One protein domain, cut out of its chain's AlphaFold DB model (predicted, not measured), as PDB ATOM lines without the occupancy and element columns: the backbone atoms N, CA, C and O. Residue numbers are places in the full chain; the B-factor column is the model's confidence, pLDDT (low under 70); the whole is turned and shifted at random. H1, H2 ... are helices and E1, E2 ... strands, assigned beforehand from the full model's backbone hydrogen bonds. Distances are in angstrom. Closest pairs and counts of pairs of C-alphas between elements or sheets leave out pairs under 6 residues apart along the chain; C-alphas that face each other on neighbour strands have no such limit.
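Overview. This is residues 46 to 180 of the 180 residues of an uncharacterized protein of Venturia effusa (UniProt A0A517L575). A four-stranded sheet forms a wall, with helices H4 and H6 over one face, as two layers, and the other face bare; H5 sits between these helices, and H1 packs on H4. H3 and the link after it reach far beyond one end, opposite the loop around Arg 174, making the longest axis. The 135 printed residues include six named helices and four named strands, in the order H1 H2 E1 H3 H4 E2 H5 H6 E3 E4. The mixed sheet has the order E1 E2 E3 E4, and the class is mixed, helices and strands. The whole is compact, with a radius of gyration of the C-alphas of 15.4 A, yet only just elongated, spanning 55 by 36 by 24 A.

Arrangement. H1, residues 46 to 53, touches H4, residues 91 to 101, at a shallow tilt of 14 degrees, the same way; their closest C-alphas, of Gln 50 and Leu 93, are 5.5 A apart. H2, residues 56 to 60, is close to but not clearly touching H4, with C-alphas 58 and 100 at 6.4 A. E1, residues 63 to 67, is parallel to E2, residues 106 to 110, with N 66 and O 108 at 2.8 A, within hydrogen-bond range. H3, residues 73 to 77, touches no helix and is not on the sheet. H4 is on the sheet at a height of 11.3 A, over E2 and only just not over E1, on which 2 of its C-alphas fall; it runs along the strands, at 6 degrees to E2 on the local plane. H5, residues 115 to 120, only grazes the sheet with residues 115 to 118. It touches H4, about perpendicular at 84 degrees, with C-alphas 94 and 118 closest at 4.5 A. It also touches H6, residues 133 to 145, at a steep tilt of 58 degrees, with C-alphas 119 and 139 closest at 5.7 A. H6 is on the same face as H4, 9.4 A over the sheet, over E4, residues 163 to 169, and only just over E3, residues 152 to 158, on which 3 of its C-alphas fall; it runs slantwise to the strands, at 37 degrees to E4 on the local plane. E2 and E3 are parallel, with N 154 and O 107 at 2.8 A; E3 and E4 form an antiparallel hairpin, with N 157 and O 164 at 2.8 A. E1, H3 H4, E2 and E2, H5 H6, E3 are strand-helix-strand units, each two parallel neighbour strands with helices between, with right-handed crossovers. Every O i to N i+4 pair is within hydrogen-bond range in H1, H3, H4, H5 and H6; H2 has 0 of 1, and 2 of 2 for O i to N i+3.

Along the chain. H1 begins at C-alpha 46, (317.739, 342.895, 228.402). H4 is 15.2 A long, H6 18.5 A, E3 19.6 A and E4 19.5 A; E4 ends at C-alpha 169, (316.910, 330.775, 202.328). Residues 168 to 169 of E4 pair antiparallel with residues 178 to 179.

Size, cuts and confidence. The C-alphas of His 80 and Arg 174 are the farthest apart, at 55.3 A. The printed part has no cut and ends at Glu 180, the chain's last residue. The links H3 to H4 and H5 to H6 are long. Mean pLDDT of the printed part is 74.7, and 50 residues are under 70, among them residues 68 to 90 and 120 to 132.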
ATOM      1  N   SER A  46     317.181 344.137 228.949       58.12
ATOM      2  CA  SER A  46     317.739 342.895 228.402       58.12
ATOM      3  C   SER A  46     317.305 341.636 229.161       58.12
ATOM      4  O   SER A  46     317.131 340.588 228.544       58.12
ATOM      5  N   HIS A  47     317.059 341.733 230.472       64.56
ATOM      6  CA  HIS A  47     316.643 340.587 231.291       64.56
ATOM      7  C   HIS A  47     315.247 340.059 230.929       64.56
ATOM      8  O   HIS A  47     315.028 338.850 230.935       64.56
ATOM      9  N   HIS A  48     314.312 340.939 230.556       71.38
ATOM     10  CA  HIS A  48     312.954 340.532 230.179       71.38
ATOM     11  C   HIS A  48     312.921 339.831 228.822       71.38
ATOM     12  O   HIS A  48     312.228 338.830 228.653       71.38
ATOM     13  N   LEU A  49     313.695 340.336 227.858       73.25
ATOM     14  CA  LEU A  49     313.830 339.702 226.549       73.25
ATOM     15  C   LEU A  49     314.561 338.363 226.653       73.25
ATOM     16  O   LEU A  49     314.170 337.411 225.989       73.25
ATOM     17  N   GLN A  50     315.576 338.263 227.512       76.94
ATOM     18  CA  GLN A  50     316.243 336.991 227.758       76.94
ATOM     19  C   GLN A  50     315.283 335.969 228.384       76.94
ATOM     20  O   GLN A  50     315.172 334.860 227.873       76.94
ATOM     21  N   ALA A  51     314.517 336.359 229.407       79.94
ATOM     22  CA  ALA A  51     313.509 335.487 230.013       79.94
ATOM     23  C   ALA A  51     312.423 335.053 229.012       79.94
ATOM     24  O   ALA A  51     311.965 333.913 229.049       79.94
ATOM     25  N   LEU A  52     312.032 335.943 228.092       82.50
ATOM     26  CA  LEU A  52     311.136 335.604 226.989       82.50
ATOM     27  C   LEU A  52     311.755 334.533 226.085       82.50
ATOM     28  O   LEU A  52     311.084 333.551 225.792       82.50
ATOM     29  N   LEU A  53     313.012 334.715 225.662       83.56
ATOM     30  CA  LEU A  53     313.731 333.785 224.781       83.56
ATOM     31  C   LEU A  53     313.997 332.421 225.430       83.56
ATOM     32  O   LEU A  53     314.067 331.411 224.739       83.56
ATOM     33  N   GLU A  54     314.092 332.376 226.753       84.25
ATOM     34  CA  GLU A  54     314.251 331.142 227.525       84.25
ATOM     35  C   GLU A  54     312.903 330.482 227.882       84.25
ATOM     36  O   GLU A  54     312.869 329.412 228.491       84.25
ATOM     37  N   ALA A  55     311.773 331.086 227.499       83.81
ATOM     38  CA  ALA A  55     310.463 330.585 227.880       83.81
ATOM     39  C   ALA A  55     310.113 329.264 227.157       83.81
ATOM     40  O   ALA A  55     310.196 329.187 225.927       83.81
ATOM     41  N   PRO A  56     309.583 328.246 227.867       80.00
ATOM     42  CA  PRO A  56     309.297 326.931 227.284       80.00
ATOM     43  C   PRO A  56     308.323 326.943 226.100       80.00
ATOM     44  O   PRO A  56     308.340 326.042 225.266       80.00
ATOM     45  N   PHE A  57     307.447 327.948 226.011       79.56
ATOM     46  CA  PHE A  57     306.482 328.027 224.914       79.56
ATOM     47  C   PHE A  57     307.142 328.352 223.567       79.56
ATOM     48  O   PHE A  57     306.566 328.019 222.532       79.56
ATOM     49  N   LEU A  58     308.337 328.959 223.559       78.94
ATOM     50  CA  LEU A  58     309.075 329.223 222.323       78.94
ATOM     51  C   LEU A  58     309.585 327.943 221.664       78.94
ATOM     52  O   LEU A  58     309.652 327.901 220.443       78.94
ATOM     53  N   ALA A  59     309.809 326.871 222.429       74.94
ATOM     54  CA  ALA A  59     310.166 325.560 221.879       74.94
ATOM     55  C   ALA A  59     309.065 324.955 220.984       74.94
ATOM     56  O   ALA A  59     309.291 323.986 220.269       74.94
ATOM     57  N   ARG A  60     307.842 325.502 221.027       81.94
ATOM     58  CA  ARG A  60     306.723 325.093 220.162       81.94
ATOM     59  C   ARG A  60     306.484 326.058 219.005       81.94
ATOM     60  O   ARG A  60     305.575 325.837 218.202       81.94
ATOM     61  N   LEU A  61     307.226 327.159 218.961       86.75
ATOM     62  CA  LEU A  61     307.092 328.168 217.931       86.75
ATOM     63  C   LEU A  61     307.764 327.669 216.652       86.75
ATOM     64  O   LEU A  61     308.772 326.979 216.698       86.75
ATOM     65  N   ARG A  62     307.197 328.027 215.500       91.25
ATOM     66  CA  ARG A  62     307.812 327.778 214.183       91.25
ATOM     67  C   ARG A  62     308.329 329.043 213.523       91.25
ATOM     68  O   ARG A  62     309.209 328.990 212.676       91.25
ATOM     69  N   LYS A  63     307.777 330.192 213.902       91.94
ATOM     70  CA  LYS A  63     308.130 331.487 213.335       91.94
ATOM     71  C   LYS A  63     308.317 332.507 214.441       91.94
ATOM     72  O   LYS A  63     307.349 332.828 215.129       91.94
ATOM     73  N   LEU A  64     309.528 333.038 214.563       89.38
ATOM     74  CA  LEU A  64     309.851 334.130 215.472       89.38
ATOM     75  C   LEU A  64     310.167 335.390 214.675       89.38
ATOM     76  O   LEU A  64     310.977 335.377 213.750       89.38
ATOM     77  N   VAL A  65     309.520 336.484 215.058       88.38
ATOM     78  CA  VAL A  65     309.732 337.800 214.470       88.38
ATOM     79  C   VAL A  65     309.941 338.790 215.604       88.38
ATOM     80  O   VAL A  65     309.044 338.981 216.423       88.38
ATOM     81  N   LEU A  66     311.123 339.392 215.668       83.50
ATOM     82  CA  LEU A  66     311.543 340.206 216.796       83.50
ATOM     83  C   LEU A  66     312.204 341.496 216.297       83.50
ATOM     84  O   LEU A  66     313.345 341.494 215.849       83.50
ATOM     85  N   PHE A  67     311.479 342.607 216.370       76.44
ATOM     86  CA  PHE A  67     311.969 343.909 215.926       76.44
ATOM     87  C   PHE A  67     312.088 344.852 217.112       76.44
ATOM     88  O   PHE A  67     311.119 345.054 217.845       76.44
ATOM     89  N   GLU A  68     313.256 345.464 217.273       68.94
ATOM     90  CA  GLU A  68     313.417 346.583 218.194       68.94
ATOM     91  C   GLU A  68     313.399 347.911 217.455       68.94
ATOM     92  O   GLU A  68     313.898 348.055 216.335       68.94
ATOM     93  N   ASN A  69     312.779 348.891 218.105       65.38
ATOM     94  CA  ASN A  69     312.673 350.234 217.580       65.38
ATOM     95  C   ASN A  69     314.057 350.895 217.547       65.38
ATOM     96  O   ASN A  69     314.644 351.189 218.585       65.38
ATOM     97  N   PHE A  70     314.544 351.176 216.339       58.88
ATOM     98  CA  PHE A  70     315.832 351.821 216.097       58.88
ATOM     99  C   PHE A  70     315.731 353.355 215.975       58.88
ATOM    100  O   PHE A  70     316.537 354.022 215.325       58.88
ATOM    101  N   ASN A  71     314.721 353.964 216.589       62.00
ATOM    102  CA  ASN A  71     314.610 355.412 216.591       62.00
ATOM    103  C   ASN A  71     315.636 356.023 217.559       62.00
ATOM    104  O   ASN A  71     315.422 356.004 218.760       62.00
ATOM    105  N   LYS A  72     316.720 356.619 217.043       60.19
ATOM    106  CA  LYS A  72     317.756 357.305 217.850       60.19
ATOM    107  C   LYS A  72     317.211 358.453 218.713       60.19
ATOM    108  O   LYS A  72     317.817 358.794 219.722       60.19
ATOM    109  N   ILE A  73     316.078 359.038 218.323       62.22
ATOM    110  CA  ILE A  73     315.396 360.098 219.078       62.22
ATOM    111  C   ILE A  73     314.681 359.498 220.292       62.22
ATOM    112  O   ILE A  73     314.572 360.143 221.326       62.22
ATOM    113  N   TYR A  74     314.230 358.246 220.196       60.88
ATOM    114  CA  TYR A  74     313.452 357.602 221.247       60.88
ATOM    115  C   TYR A  74     314.251 357.469 222.559       60.88
ATOM    116  O   TYR A  74     313.788 358.015 223.555       60.88
ATOM    117  N   PRO A  75     315.473 356.896 222.600       60.12
ATOM    118  CA  PRO A  75     316.283 356.893 223.815       60.12
ATOM    119  C   PRO A  75     316.591 358.302 224.326       60.12
ATOM    120  O   PRO A  75     316.522 358.526 225.529       60.12
ATOM    121  N   ALA A  76     316.868 359.255 223.425       63.62
ATOM    122  CA  ALA A  76     317.156 360.645 223.780       63.62
ATOM    123  C   ALA A  76     315.990 361.295 224.548       63.62
ATOM    124  O   ALA A  76     316.202 361.940 225.575       63.62
ATOM    125  N   SER A  77     314.751 361.051 224.111       65.12
ATOM    126  CA  SER A  77     313.540 361.545 224.776       65.12
ATOM    127  C   SER A  77     313.303 360.930 226.158       65.12
ATOM    128  O   SER A  77     312.632 361.548 226.978       65.12
ATOM    129  N   PHE A  78     313.863 359.751 226.448       63.59
ATOM    130  CA  PHE A  78     313.678 359.031 227.715       63.59
ATOM    131  C   PHE A  78     314.951 358.938 228.569       63.59
ATOM    132  O   PHE A  78     314.952 358.223 229.570       63.59
ATOM    133  N   MET A  79     316.020 359.680 228.246       63.66
ATOM    134  CA  MET A  79     317.253 359.683 229.059       63.66
ATOM    135  C   MET A  79     316.986 360.102 230.511       63.66
ATOM    136  O   MET A  79     317.612 359.583 231.431       63.66
ATOM    137  N   HIS A  80     316.006 360.984 230.732       65.25
ATOM    138  CA  HIS A  80     315.578 361.414 232.067       65.25
ATOM    139  C   HIS A  80     314.957 360.286 232.915       65.25
ATOM    140  O   HIS A  80     314.883 360.417 234.133       65.25
ATOM    141  N   LEU A  81     314.537 359.176 232.293       68.06
ATOM    142  CA  LEU A  81     314.037 357.974 232.973       68.06
ATOM    143  C   LEU A  81     315.141 356.934 233.233       68.06
ATOM    144  O   LEU A  81     314.838 355.824 233.664       68.06
ATOM    145  N   GLY A  82     316.409 357.261 232.960       57.69
ATOM    146  CA  GLY A  82     317.529 356.330 233.116       57.69
ATOM    147  C   GLY A  82     317.636 355.292 231.994       57.69
ATOM    148  O   GLY A  82     318.261 354.251 232.181       57.69
ATOM    149  N   CYS A  83     317.023 355.546 230.834       55.78
ATOM    150  CA  CYS A  83     317.215 354.716 229.648       55.78
ATOM    151  C   CYS A  83     318.596 354.979 229.033       55.78
ATOM    152  O   CYS A  83     318.902 356.118 228.673       55.78
ATOM    153  N   ASP A  84     319.400 353.927 228.852       54.41
ATOM    154  CA  ASP A  84     320.670 354.040 228.134       54.41
ATOM    155  C   ASP A  84     320.429 354.468 226.671       54.41
ATOM    156  O   ASP A  84     319.658 353.822 225.951       54.41
ATOM    157  N   PRO A  85     321.088 355.541 226.191       51.84
ATOM    158  CA  PRO A  85     320.867 356.103 224.855       51.84
ATOM    159  C   PRO A  85     321.369 355.193 223.728       51.84
ATOM    160  O   PRO A  85     320.958 355.314 222.572       51.84
ATOM    161  N   LEU A  86     322.284 354.284 224.062       53.78
ATOM    162  CA  LEU A  86     322.878 353.316 223.162       53.78
ATOM    163  C   LEU A  86     322.640 351.945 223.760       53.78
ATOM    164  O   LEU A  86     323.274 351.560 224.738       53.78
ATOM    165  N   ARG A  87     321.715 351.201 223.161       58.81
ATOM    166  CA  ARG A  87     321.512 349.824 223.561       58.81
ATOM    167  C   ARG A  87     322.767 349.021 223.221       58.81
ATOM    168  O   ARG A  87     323.133 348.891 222.053       58.81
ATOM    169  N   ILE A  88     323.416 348.508 224.257       54.66
ATOM    170  CA  ILE A  88     324.560 347.612 224.137       54.66
ATOM    171  C   ILE A  88     324.010 346.243 223.731       54.66
ATOM    172  O   ILE A  88     323.149 345.688 224.419       54.66
ATOM    173  N   ALA A  89     324.466 345.720 222.593       60.94
ATOM    174  CA  ALA A  89     324.202 344.335 222.225       60.94
ATOM    175  C   ALA A  89     324.671 343.425 223.370       60.94
ATOM    176  O   ALA A  89     325.777 343.580 223.887       60.94
ATOM    177  N   SER A  90     323.797 342.524 223.823       69.75
ATOM    178  CA  SER A  90     324.143 341.581 224.882       69.75
ATOM    179  C   SER A  90     324.437 340.220 224.277       69.75
ATOM    180  O   SER A  90     323.533 339.562 223.754       69.75
ATOM    181  N   ALA A  91     325.665 339.742 224.466       71.06
ATOM    182  CA  ALA A  91     326.036 338.375 224.130       71.06
ATOM    183  C   ALA A  91     325.121 337.341 224.820       71.06
ATOM    184  O   ALA A  91     324.857 336.282 224.256       71.06
ATOM    185  N   SER A  92     324.582 337.627 226.020       74.94
ATOM    186  CA  SER A  92     323.624 336.718 226.676       74.94
ATOM    187  C   SER A  92     322.309 336.607 225.907       74.94
ATOM    188  O   SER A  92     321.766 335.511 225.778       74.94
ATOM    189  N   LEU A  93     321.839 337.719 225.339       75.88
ATOM    190  CA  LEU A  93     320.623 337.750 224.544       75.88
ATOM    191  C   LEU A  93     320.829 337.071 223.188       75.88
ATOM    192  O   LEU A  93     319.957 336.325 222.752       75.88
ATOM    193  N   GLY A  94     321.995 337.270 222.563       77.94
ATOM    194  CA  GLY A  94     322.365 336.559 221.338       77.94
ATOM    195  C   GLY A  94     322.351 335.045 221.526       77.94
ATOM    196  O   GLY A  94     321.696 334.337 220.765       77.94
ATOM    197  N   ARG A  95     322.955 334.550 222.614       78.38
ATOM    198  CA  ARG A  95     322.915 333.121 222.966       78.38
ATOM    199  C   ARG A  95     321.500 332.601 223.190       78.38
ATOM    200  O   ARG A  95     321.154 331.539 222.675       78.38
ATOM    201  N   ALA A  96     320.688 333.331 223.952       82.19
ATOM    202  CA  ALA A  96     319.303 332.943 224.197       82.19
ATOM    203  C   ALA A  96     318.504 332.884 222.884       82.19
ATOM    204  O   ALA A  96     317.762 331.929 222.662       82.19
ATOM    205  N   LEU A  97     318.721 333.843 221.975       84.38
ATOM    206  CA  LEU A  97     318.050 333.887 220.676       84.38
ATOM    207  C   LEU A  97     318.442 332.701 219.794       84.38
ATOM    208  O   LEU A  97     317.560 332.067 219.223       84.38
ATOM    209  N   VAL A  98     319.732 332.361 219.711       84.31
ATOM    210  CA  VAL A  98     320.202 331.186 218.951       84.31
ATOM    211  C   VAL A  98     319.540 329.915 219.464       84.31
ATOM    212  O   VAL A  98     319.010 329.142 218.670       84.31
ATOM    213  N   ARG A  99     319.528 329.712 220.788       84.69
ATOM    214  CA  ARG A  99     318.930 328.523 221.416       84.69
ATOM    215  C   ARG A  99     317.436 328.426 221.141       84.69
ATOM    216  O   ARG A  99     316.967 327.364 220.751       84.69
ATOM    217  N   ALA A 100     316.718 329.540 221.270       84.94
ATOM    218  CA  ALA A 100     315.298 329.616 220.948       84.94
ATOM    219  C   ALA A 100     315.005 329.380 219.455       84.94
ATOM    220  O   ALA A 100     313.869 329.084 219.095       84.94
ATOM    221  N   SER A 101     316.015 329.522 218.590       86.81
ATOM    222  CA  SER A 101     315.858 329.455 217.137       86.81
ATOM    223  C   SER A 101     316.155 328.089 216.520       86.81
ATOM    224  O   SER A 101     315.907 327.910 215.331       86.81
ATOM    225  N   LEU A 102     316.666 327.123 217.292       87.25
ATOM    226  CA  LEU A 102     317.120 325.827 216.762       87.25
ATOM    227  C   LEU A 102     316.010 325.024 216.067       87.25
ATOM    228  O   LEU A 102     316.273 324.368 215.060       87.25
ATOM    229  N   ASP A 103     314.782 325.126 216.574       88.38
ATOM    230  CA  ASP A 103     313.619 324.393 216.065       88.38
ATOM    231  C   ASP A 103     312.703 325.243 215.165       88.38
ATOM    232  O   ASP A 103     311.652 324.764 214.736       88.38
ATOM    233  N   LEU A 104     313.080 326.493 214.861       89.50
ATOM    234  CA  LEU A 104     312.266 327.395 214.046       89.50
ATOM    235  C   LEU A 104     312.356 327.071 212.550       89.50
ATOM    236  O   LEU A 104     313.425 326.789 212.012       89.50
ATOM    237  N   ASP A 105     311.233 327.264 211.862       93.44
ATOM    238  CA  ASP A 105     311.158 327.312 210.402       93.44
ATOM    239  C   ASP A 105     311.557 328.709 209.888       93.44
ATOM    240  O   ASP A 105     312.057 328.865 208.776       93.44
ATOM    241  N   SER A 106     311.302 329.762 210.671       91.88
ATOM    242  CA  SER A 106     311.510 331.145 210.243       91.88
ATOM    243  C   SER A 106     311.944 332.051 211.391       91.88
ATOM    244  O   SER A 106     311.272 332.125 212.424       91.88
ATOM    245  N   LEU A 107     313.041 332.780 211.180       90.81
ATOM    246  CA  LEU A 107     313.571 333.781 212.105       90.81
ATOM    247  C   LEU A 107     313.745 335.121 211.388       90.81
ATOM    248  O   LEU A 107     314.513 335.212 210.436       90.81
ATOM    249  N   SER A 108     313.105 336.177 211.883       90.06
ATOM    250  CA  SER A 108     313.424 337.555 211.489       90.06
ATOM    251  C   SER A 108     313.718 338.368 212.741       90.06
ATOM    252  O   SER A 108     312.855 338.478 213.612       90.06
ATOM    253  N   ALA A 109     314.913 338.942 212.847       85.12
ATOM    254  CA  ALA A 109     315.285 339.772 213.984       85.12
ATOM    255  C   ALA A 109     316.000 341.055 213.554       85.12
ATOM    256  O   ALA A 109     316.829 341.042 212.642       85.12
ATOM    257  N   SER A 110     315.702 342.169 214.226       78.06
ATOM    258  CA  SER A 110     316.402 343.437 214.013       78.06
ATOM    259  C   SER A 110     316.883 344.070 215.310       78.06
ATOM    260  O   SER A 110     316.180 344.052 216.317       78.06
ATOM    261  N   PHE A 111     318.075 344.673 215.255       62.38
ATOM    262  CA  PHE A 111     318.602 345.650 216.222       62.38
ATOM    263  C   PHE A 111     318.720 345.214 217.699       62.38
ATOM    264  O   PHE A 111     319.195 345.994 218.518       62.38
ATOM    265  N   LEU A 112     318.381 343.964 218.026       58.50
ATOM    266  CA  LEU A 112     318.423 343.401 219.380       58.50
ATOM    267  C   LEU A 112     319.732 342.685 219.699       58.50
ATOM    268  O   LEU A 112     320.126 342.585 220.862       58.50
ATOM    269  N   VAL A 113     320.389 342.164 218.676       59.22
ATOM    270  CA  VAL A 113     321.609 341.371 218.782       59.22
ATOM    271  C   VAL A 113     322.543 341.891 217.698       59.22
ATOM    272  O   VAL A 113     322.091 342.104 216.571       59.22
ATOM    273  N   ASP A 114     323.812 342.137 218.025       65.81
ATOM    274  CA  ASP A 114     324.821 342.261 216.975       65.81
ATOM    275  C   ASP A 114     324.847 340.915 216.247       65.81
ATOM    276  O   ASP A 114     324.921 339.868 216.893       65.81
ATOM    277  N   ALA A 115     324.739 340.901 214.919       67.44
ATOM    278  CA  ALA A 115     324.753 339.633 214.192       67.44
ATOM    279  C   ALA A 115     326.012 338.815 214.541       67.44
ATOM    280  O   ALA A 115     325.944 337.590 214.606       67.44
ATOM    281  N   VAL A 116     327.118 339.488 214.882       66.00
ATOM    282  CA  VAL A 116     328.337 338.865 215.410       66.00
ATOM    283  C   VAL A 116     328.060 338.030 216.666       66.00
ATOM    284  O   VAL A 116     328.407 336.851 216.680       66.00
ATOM    285  N   ASP A 117     327.386 338.585 217.678       69.38
ATOM    286  CA  ASP A 117     327.071 337.888 218.937       69.38
ATOM    287  C   ASP A 117     326.135 336.689 218.719       69.38
ATOM    288  O   ASP A 117     326.237 335.670 219.406       69.38
ATOM    289  N   PHE A 118     325.217 336.796 217.754       72.94
ATOM    290  CA  PHE A 118     324.352 335.683 217.357       72.94
ATOM    291  C   PHE A 118     325.166 334.537 216.737       72.94
ATOM    292  O   PHE A 118     324.891 333.366 216.993       72.94
ATOM    293  N   PHE A 119     326.206 334.842 215.959       70.94
ATOM    294  CA  PHE A 119     327.046 333.807 215.358       70.94
ATOM    295  C   PHE A 119     328.145 333.264 216.293       70.94
ATOM    296  O   PHE A 119     328.633 332.151 216.077       70.94
ATOM    297  N   GLU A 120     328.528 333.982 217.357       66.69
ATOM    298  CA  GLU A 120     329.561 333.510 218.296       66.69
ATOM    299  C   GLU A 120     329.181 332.174 218.975       66.69
ATOM    300  O   GLU A 120     330.032 331.289 219.108       66.69
ATOM    301  N   GLU A 121     327.902 331.958 219.311       62.09
ATOM    302  CA  GLU A 121     327.424 330.703 219.934       62.09
ATOM    303  C   GLU A 121     327.536 329.497 218.976       62.09
ATOM    304  O   GLU A 121     327.581 328.337 219.399       62.09
ATOM    305  N   THR A 122     327.643 329.729 217.661       53.91
ATOM    306  CA  THR A 122     327.710 328.659 216.659       53.91
ATOM    307  C   THR A 122     329.132 328.302 216.208       53.91
ATOM    308  O   THR A 122     329.288 327.426 215.355       53.91
ATOM    309  N   ARG A 123     330.182 328.818 216.865       55.19
ATOM    310  CA  ARG A 123     331.616 328.631 216.518       55.19
ATOM    311  C   ARG A 123     332.054 329.267 215.188       55.19
ATOM    312  O   ARG A 123     333.196 329.070 214.779       55.19
ATOM    313  N   GLY A 124     331.204 330.054 214.533       53.72
ATOM    314  CA  GLY A 124     331.574 330.854 213.365       53.72
ATOM    315  C   GLY A 124     331.905 332.278 213.788       53.72
ATOM    316  O   GLY A 124     331.069 333.157 213.639       53.72
ATOM    317  N   ARG A 125     333.089 332.516 214.359       51.16
ATOM    318  CA  ARG A 125     333.488 333.862 214.789       51.16
ATOM    319  C   ARG A 125     333.958 334.688 213.582       51.16
ATOM    320  O   ARG A 125     335.004 334.337 213.029       51.16
ATOM    321  N   PRO A 126     333.277 335.778 213.187       52.44
ATOM    322  CA  PRO A 126     333.897 336.768 212.314       52.44
ATOM    323  C   PRO A 126     335.019 337.474 213.091       52.44
ATOM    324  O   PRO A 126     334.921 337.655 214.309       52.44
ATOM    325  N   ALA A 127     336.139 337.812 212.447       52.38
ATOM    326  CA  ALA A 127     337.262 338.405 213.169       52.38
ATOM    327  C   ALA A 127     336.821 339.728 213.827       52.38
ATOM    328  O   ALA A 127     336.124 340.527 213.213       52.38
ATOM    329  N   LYS A 128     337.259 339.986 215.072       47.47
ATOM    330  CA  LYS A 128     336.871 341.149 215.914       47.47
ATOM    331  C   LYS A 128     337.052 342.529 215.248       47.47
ATOM    332  O   LYS A 128     336.588 343.531 215.782       47.47
ATOM    333  N   ASN A 129     337.737 342.564 214.105       50.62
ATOM    334  CA  ASN A 129     338.129 343.749 213.357       50.62
ATOM    335  C   ASN A 129     337.714 343.656 211.871       50.62
ATOM    336  O   ASN A 129     338.067 344.541 211.095       50.62
ATOM    337  N   SER A 130     337.039 342.581 211.438       46.12
ATOM    338  CA  SER A 130     336.639 342.403 210.044       46.12
ATOM    339  C   SER A 130     335.184 342.814 209.843       46.12
ATOM    340  O   SER A 130     334.242 342.040 209.919       46.12
ATOM    341  N   THR A 131     335.030 344.060 209.417       54.62
ATOM    342  CA  THR A 131     333.925 344.552 208.578       54.62
ATOM    343  C   THR A 131     333.807 343.816 207.231       54.62
ATOM    344  O   THR A 131     333.149 344.301 206.312       54.62
ATOM    345  N   LYS A 132     334.444 342.650 207.059       67.00
ATOM    346  CA  LYS A 132     334.354 341.880 205.823       67.00
ATOM    347  C   LYS A 132     333.075 341.070 205.891       67.00
ATOM    348  O   LYS A 132     333.031 340.031 206.540       67.00
ATOM    349  N   LEU A 133     332.051 341.585 205.220       73.19
ATOM    350  CA  LEU A 133     330.774 340.934 204.932       73.19
ATOM    351  C   LEU A 133     330.912 339.413 204.729       73.19
ATOM    352  O   LEU A 133     330.132 338.654 205.290       73.19
ATOM    353  N   ASP A 134     331.957 338.962 204.033       74.31
ATOM    354  CA  ASP A 134     332.285 337.545 203.827       74.31
ATOM    355  C   ASP A 134     332.369 336.712 205.116       74.31
ATOM    356  O   ASP A 134     331.870 335.585 205.158       74.31
ATOM    357  N   ASP A 135     332.983 337.241 206.175       75.81
ATOM    358  CA  ASP A 135     333.102 336.541 207.456       75.81
ATOM    359  C   ASP A 135     331.734 336.425 208.136       75.81
ATOM    360  O   ASP A 135     331.408 335.379 208.700       75.81
ATOM    361  N   MET A 136     330.899 337.463 208.024       75.88
ATOM    362  CA  MET A 136     329.525 337.442 208.527       75.88
ATOM    363  C   MET A 136     328.645 336.466 207.741       75.88
ATOM    364  O   MET A 136     327.892 335.705 208.344       75.88
ATOM    365  N   LEU A 137     328.768 336.429 206.410       81.56
ATOM    366  CA  LEU A 137     328.041 335.485 205.561       81.56
ATOM    367  C   LEU A 137     328.454 334.038 205.871       81.56
ATOM    368  O   LEU A 137     327.597 333.166 206.005       81.56
ATOM    369  N   ARG A 138     329.750 333.764 206.077       80.88
ATOM    370  CA  ARG A 138     330.229 332.437 206.516       80.88
ATOM    371  C   ARG A 138     329.674 332.051 207.884       80.88
ATOM    372  O   ARG A 138     329.257 330.909 208.077       80.88
ATOM    373  N   ALA A 139     329.664 332.989 208.823       81.00
ATOM    374  CA  ALA A 139     329.158 332.785 210.173       81.00
ATOM    375  C   ALA A 139     327.642 332.499 210.187       81.00
ATOM    376  O   ALA A 139     327.173 331.568 210.852       81.00
ATOM    377  N   ALA A 140     326.879 333.221 209.368       83.25
ATOM    378  CA  ALA A 140     325.460 332.968 209.154       83.25
ATOM    379  C   ALA A 140     325.201 331.620 208.462       83.25
ATOM    380  O   ALA A 140     324.316 330.886 208.900       83.25
ATOM    381  N   ALA A 141     326.002 331.234 207.464       82.69
ATOM    382  CA  ALA A 141     325.905 329.912 206.843       82.69
ATOM    383  C   ALA A 141     326.166 328.790 207.863       82.69
ATOM    384  O   ALA A 141     325.388 327.840 207.961       82.69
ATOM    385  N   ALA A 142     327.219 328.924 208.675       83.25
ATOM    386  CA  ALA A 142     327.543 327.974 209.739       83.25
ATOM    387  C   ALA A 142     326.427 327.865 210.791       83.25
ATOM    388  O   ALA A 142     326.174 326.784 211.321       83.25
ATOM    389  N   THR A 143     325.738 328.970 211.070       84.31
ATOM    390  CA  THR A 143     324.597 329.006 211.989       84.31
ATOM    391  C   THR A 143     323.374 328.315 211.402       84.31
ATOM    392  O   THR A 143     322.787 327.465 212.069       84.31
ATOM    393  N   ALA A 144     323.039 328.599 210.141       86.00
ATOM    394  CA  ALA A 144     321.912 327.976 209.452       86.00
ATOM    395  C   ALA A 144     322.057 326.445 209.367       86.00
ATOM    396  O   ALA A 144     321.078 325.727 209.539       86.00
ATOM    397  N   ILE A 145     323.282 325.925 209.205       83.44
ATOM    398  CA  ILE A 145     323.557 324.475 209.239       83.44
ATOM    399  C   ILE A 145     323.114 323.830 210.565       83.44
ATOM    400  O   ILE A 145     322.728 322.663 210.581       83.44
ATOM    401  N   LYS A 146     323.145 324.572 211.678       84.88
ATOM    402  CA  LYS A 146     322.727 324.073 212.998       84.88
ATOM    403  C   LYS A 146     321.223 324.180 213.253       84.88
ATOM    404  O   LYS A 146     320.775 323.738 214.305       84.88
ATOM    405  N   MET A 147     320.463 324.757 212.326       88.38
ATOM    406  CA  MET A 147     319.020 324.972 212.436       88.38
ATOM    407  C   MET A 147     318.317 324.153 211.340       88.38
ATOM    408  O   MET A 147     317.993 324.680 210.277       88.38
ATOM    409  N   PRO A 148     318.119 322.838 211.543       85.75
ATOM    410  CA  PRO A 148     317.749 321.901 210.474       85.75
ATOM    411  C   PRO A 148     316.361 322.147 209.861       85.75
ATOM    412  O   PRO A 148     316.098 321.705 208.737       85.75
ATOM    413  N   ASN A 149     315.483 322.841 210.588       89.56
ATOM    414  CA  ASN A 149     314.136 323.193 210.136       89.56
ATOM    415  C   ASN A 149     314.078 324.563 209.445       89.56
ATOM    416  O   ASN A 149     313.065 324.884 208.833       89.56
ATOM    417  N   LEU A 150     315.157 325.350 209.508       91.50
ATOM    418  CA  LEU A 150     315.161 326.739 209.069       91.50
ATOM    419  C   LEU A 150     314.927 326.840 207.558       91.50
ATOM    420  O   LEU A 150     315.740 326.403 206.745       91.50
ATOM    421  N   GLU A 151     313.818 327.468 207.187       92.19
ATOM    422  CA  GLU A 151     313.464 327.819 205.813       92.19
ATOM    423  C   GLU A 151     313.941 329.230 205.468       92.19
ATOM    424  O   GLU A 151     314.439 329.468 204.363       92.19
ATOM    425  N   THR A 152     313.804 330.168 206.413       91.62
ATOM    426  CA  THR A 152     314.256 331.554 206.254       91.62
ATOM    427  C   THR A 152     314.891 332.109 207.523       91.62
ATOM    428  O   THR A 152     314.373 331.934 208.624       91.62
ATOM    429  N   MET A 153     315.980 332.858 207.359       90.94
ATOM    430  CA  MET A 153     316.548 333.694 208.417       90.94
ATOM    431  C   MET A 153     316.830 335.085 207.870       90.94
ATOM    432  O   MET A 153     317.385 335.207 206.784       90.94
ATOM    433  N   GLU A 154     316.452 336.113 208.618       90.19
ATOM    434  CA  GLU A 154     316.671 337.522 208.307       90.19
ATOM    435  C   GLU A 154     317.213 338.225 209.549       90.19
ATOM    436  O   GLU A 154     316.487 338.431 210.521       90.19
ATOM    437  N   LEU A 155     318.492 338.589 209.525       85.94
ATOM    438  CA  LEU A 155     319.144 339.296 210.622       85.94
ATOM    439  C   LEU A 155     319.595 340.666 210.139       85.94
ATOM    440  O   LEU A 155     320.464 340.778 209.275       85.94
ATOM    441  N   TRP A 156     319.003 341.711 210.708       79.56
ATOM    442  CA  TRP A 156     319.426 343.081 210.448       79.56
ATOM    443  C   TRP A 156     320.573 343.439 211.386       79.56
ATOM    444  O   TRP A 156     320.351 343.661 212.580       79.56
ATOM    445  N   ASN A 157     321.786 343.512 210.839       74.00
ATOM    446  CA  ASN A 157     322.954 343.984 211.560       74.00
ATOM    447  C   ASN A 157     323.127 345.491 211.392       74.00
ATOM    448  O   ASN A 157     323.126 346.015 210.276       74.00
ATOM    449  N   ARG A 158     323.330 346.196 212.502       69.50
ATOM    450  CA  ARG A 158     323.613 347.628 212.477       69.50
ATOM    451  C   ARG A 158     325.107 347.855 212.273       69.50
ATOM    452  O   ARG A 158     325.914 347.390 213.068       69.50
ATOM    453  N   LEU A 159     325.455 348.673 211.288       63.25
ATOM    454  CA  LEU A 159     326.773 349.282 211.162       63.25
ATOM    455  C   LEU A 159     326.700 350.770 211.538       63.25
ATOM    456  O   LEU A 159     325.634 351.324 211.838       63.25
ATOM    457  N   LYS A 160     327.848 351.448 211.608       59.78
ATOM    458  CA  LYS A 160     327.871 352.885 211.900       59.78
ATOM    459  C   LYS A 160     327.199 353.626 210.735       59.78
ATOM    460  O   LYS A 160     327.763 353.692 209.660       59.78
ATOM    461  N   GLU A 161     325.992 354.138 210.991       57.16
ATOM    462  CA  GLU A 161     325.117 354.883 210.054       57.16
ATOM    463  C   GLU A 161     324.403 354.061 208.972       57.16
ATOM    464  O   GLU A 161     323.495 354.579 208.330       57.16
ATOM    465  N   GLU A 162     324.684 352.764 208.882       65.88
ATOM    466  CA  GLU A 162     324.077 351.850 207.912       65.88
ATOM    467  C   GLU A 162     323.472 350.619 208.603       65.88
ATOM    468  O   GLU A 162     323.733 350.335 209.776       65.88
ATOM    469  N   ALA A 163     322.652 349.868 207.875       73.19
ATOM    470  CA  ALA A 163     322.188 348.553 208.294       73.19
ATOM    471  C   ALA A 163     322.344 347.575 207.132       73.19
ATOM    472  O   ALA A 163     321.996 347.896 205.998       73.19
ATOM    473  N   ILE A 164     322.845 346.383 207.434       78.06
ATOM    474  CA  ILE A 164     322.932 345.277 206.484       78.06
ATOM    475  C   ILE A 164     321.910 344.230 206.903       78.06
ATOM    476  O   ILE A 164     321.816 343.875 208.077       78.06
ATOM    477  N   LEU A 165     321.144 343.731 205.940       84.44
ATOM    478  CA  LEU A 165     320.322 342.544 206.120       84.44
ATOM    479  C   LEU A 165     321.125 341.333 205.657       84.44
ATOM    480  O   LEU A 165     321.507 341.287 204.496       84.44
ATOM    481  N   ILE A 166     321.319 340.361 206.544       86.25
ATOM    482  CA  ILE A 166     321.787 339.026 206.171       86.25
ATOM    483  C   ILE A 166     320.565 338.132 206.042       86.25
ATOM    484  O   ILE A 166     319.811 337.963 207.009       86.25
ATOM    485  N   ARG A 167     320.372 337.544 204.862       90.31
ATOM    486  CA  ARG A 167     319.258 336.645 204.586       90.31
ATOM    487  C   ARG A 167     319.739 335.264 204.169       90.31
ATOM    488  O   ARG A 167     320.428 335.109 203.171       90.31
ATOM    489  N   TYR A 168     319.258 334.241 204.868       90.31
ATOM    490  CA  TYR A 168     319.340 332.847 204.436       90.31
ATOM    491  C   TYR A 168     317.996 332.368 203.885       90.31
ATOM    492  O   TYR A 168     316.936 332.673 204.446       90.31
ATOM    493  N   ARG A 169     318.045 331.567 202.816       91.25
ATOM    494  CA  ARG A 169     316.910 330.775 202.328       91.25
ATOM    495  C   ARG A 169     317.342 329.338 202.082       91.25
ATOM    496  O   ARG A 169     318.374 329.096 201.451       91.25
ATOM    497  N   ARG A 170     316.526 328.389 202.537       88.75
ATOM    498  CA  ARG A 170     316.773 326.960 202.336       88.75
ATOM    499  C   ARG A 170     316.699 326.570 200.863       88.75
ATOM    500  O   ARG A 170     315.919 327.124 200.088       88.75
ATOM    501  N   ALA A 171     317.493 325.564 200.503       87.94
ATOM    502  CA  ALA A 171     317.423 324.926 199.200       87.94
ATOM    503  C   ALA A 171     316.029 324.331 198.947       87.94
ATOM    504  O   ALA A 171     315.415 323.731 199.831       87.94
ATOM    505  N   ARG A 172     315.560 324.441 197.709       85.25
ATOM    506  CA  ARG A 172     314.344 323.781 197.212       85.25
ATOM    507  C   ARG A 172     314.712 322.902 196.024       85.25
ATOM    508  O   ARG A 172     315.793 323.052 195.470       85.25
ATOM    509  N   LEU A 173     313.803 322.026 195.590       79.12
ATOM    510  CA  LEU A 173     314.008 321.018 194.526       79.12
ATOM    511  C   LEU A 173     314.718 321.512 193.242       79.12
ATOM    512  O   LEU A 173     315.195 320.689 192.467       79.12
ATOM    513  N   ARG A 174     314.778 322.829 192.988       77.06
ATOM    514  CA  ARG A 174     315.466 323.447 191.841       77.06
ATOM    515  C   ARG A 174     316.266 324.712 192.176       77.06
ATOM    516  O   ARG A 174     316.619 325.459 191.271       77.06
ATOM    517  N   GLN A 175     316.499 324.999 193.455       80.44
ATOM    518  CA  GLN A 175     317.195 326.207 193.899       80.44
ATOM    519  C   GLN A 175     318.174 325.850 195.019       80.44
ATOM    520  O   GLN A 175     317.747 325.230 195.998       80.44
ATOM    521  N   PRO A 176     319.467 326.206 194.902       85.00
ATOM    522  CA  PRO A 176     320.410 326.012 195.996       85.00
ATOM    523  C   PRO A 176     320.018 326.887 197.191       85.00
ATOM    524  O   PRO A 176     319.298 327.876 197.044       85.00
ATOM    525  N   ALA A 177     320.497 326.526 198.382       87.19
ATOM    526  CA  ALA A 177     320.380 327.415 199.528       87.19
ATOM    527  C   ALA A 177     321.170 328.698 199.242       87.19
ATOM    528  O   ALA A 177     322.277 328.634 198.703       87.19
ATOM    529  N   THR A 178     320.605 329.848 199.596       90.56
ATOM    530  CA  THR A 178     321.223 331.155 199.346       90.56
ATOM    531  C   THR A 178     321.521 331.853 200.654       90.56
ATOM    532  O   THR A 178     320.711 331.790 201.582       90.56
ATOM    533  N   ILE A 179     322.644 332.561 200.692       87.44
ATOM    534  CA  ILE A 179     322.955 333.529 201.731       87.44
ATOM    535  C   ILE A 179     323.425 334.826 201.075       87.44
ATOM    536  O   ILE A 179     324.319 334.787 200.231       87.44
ATOM    537  N   GLU A 180     322.766 335.934 201.405       83.69
ATOM    538  CA  GLU A 180     322.972 337.264 200.808       83.69
ATOM    539  C   GLU A 180     322.920 338.366 201.867       83.69
ATOM    540  O   GLU A 180     322.205 338.165 202.880       83.69
TER     541      GLU A 180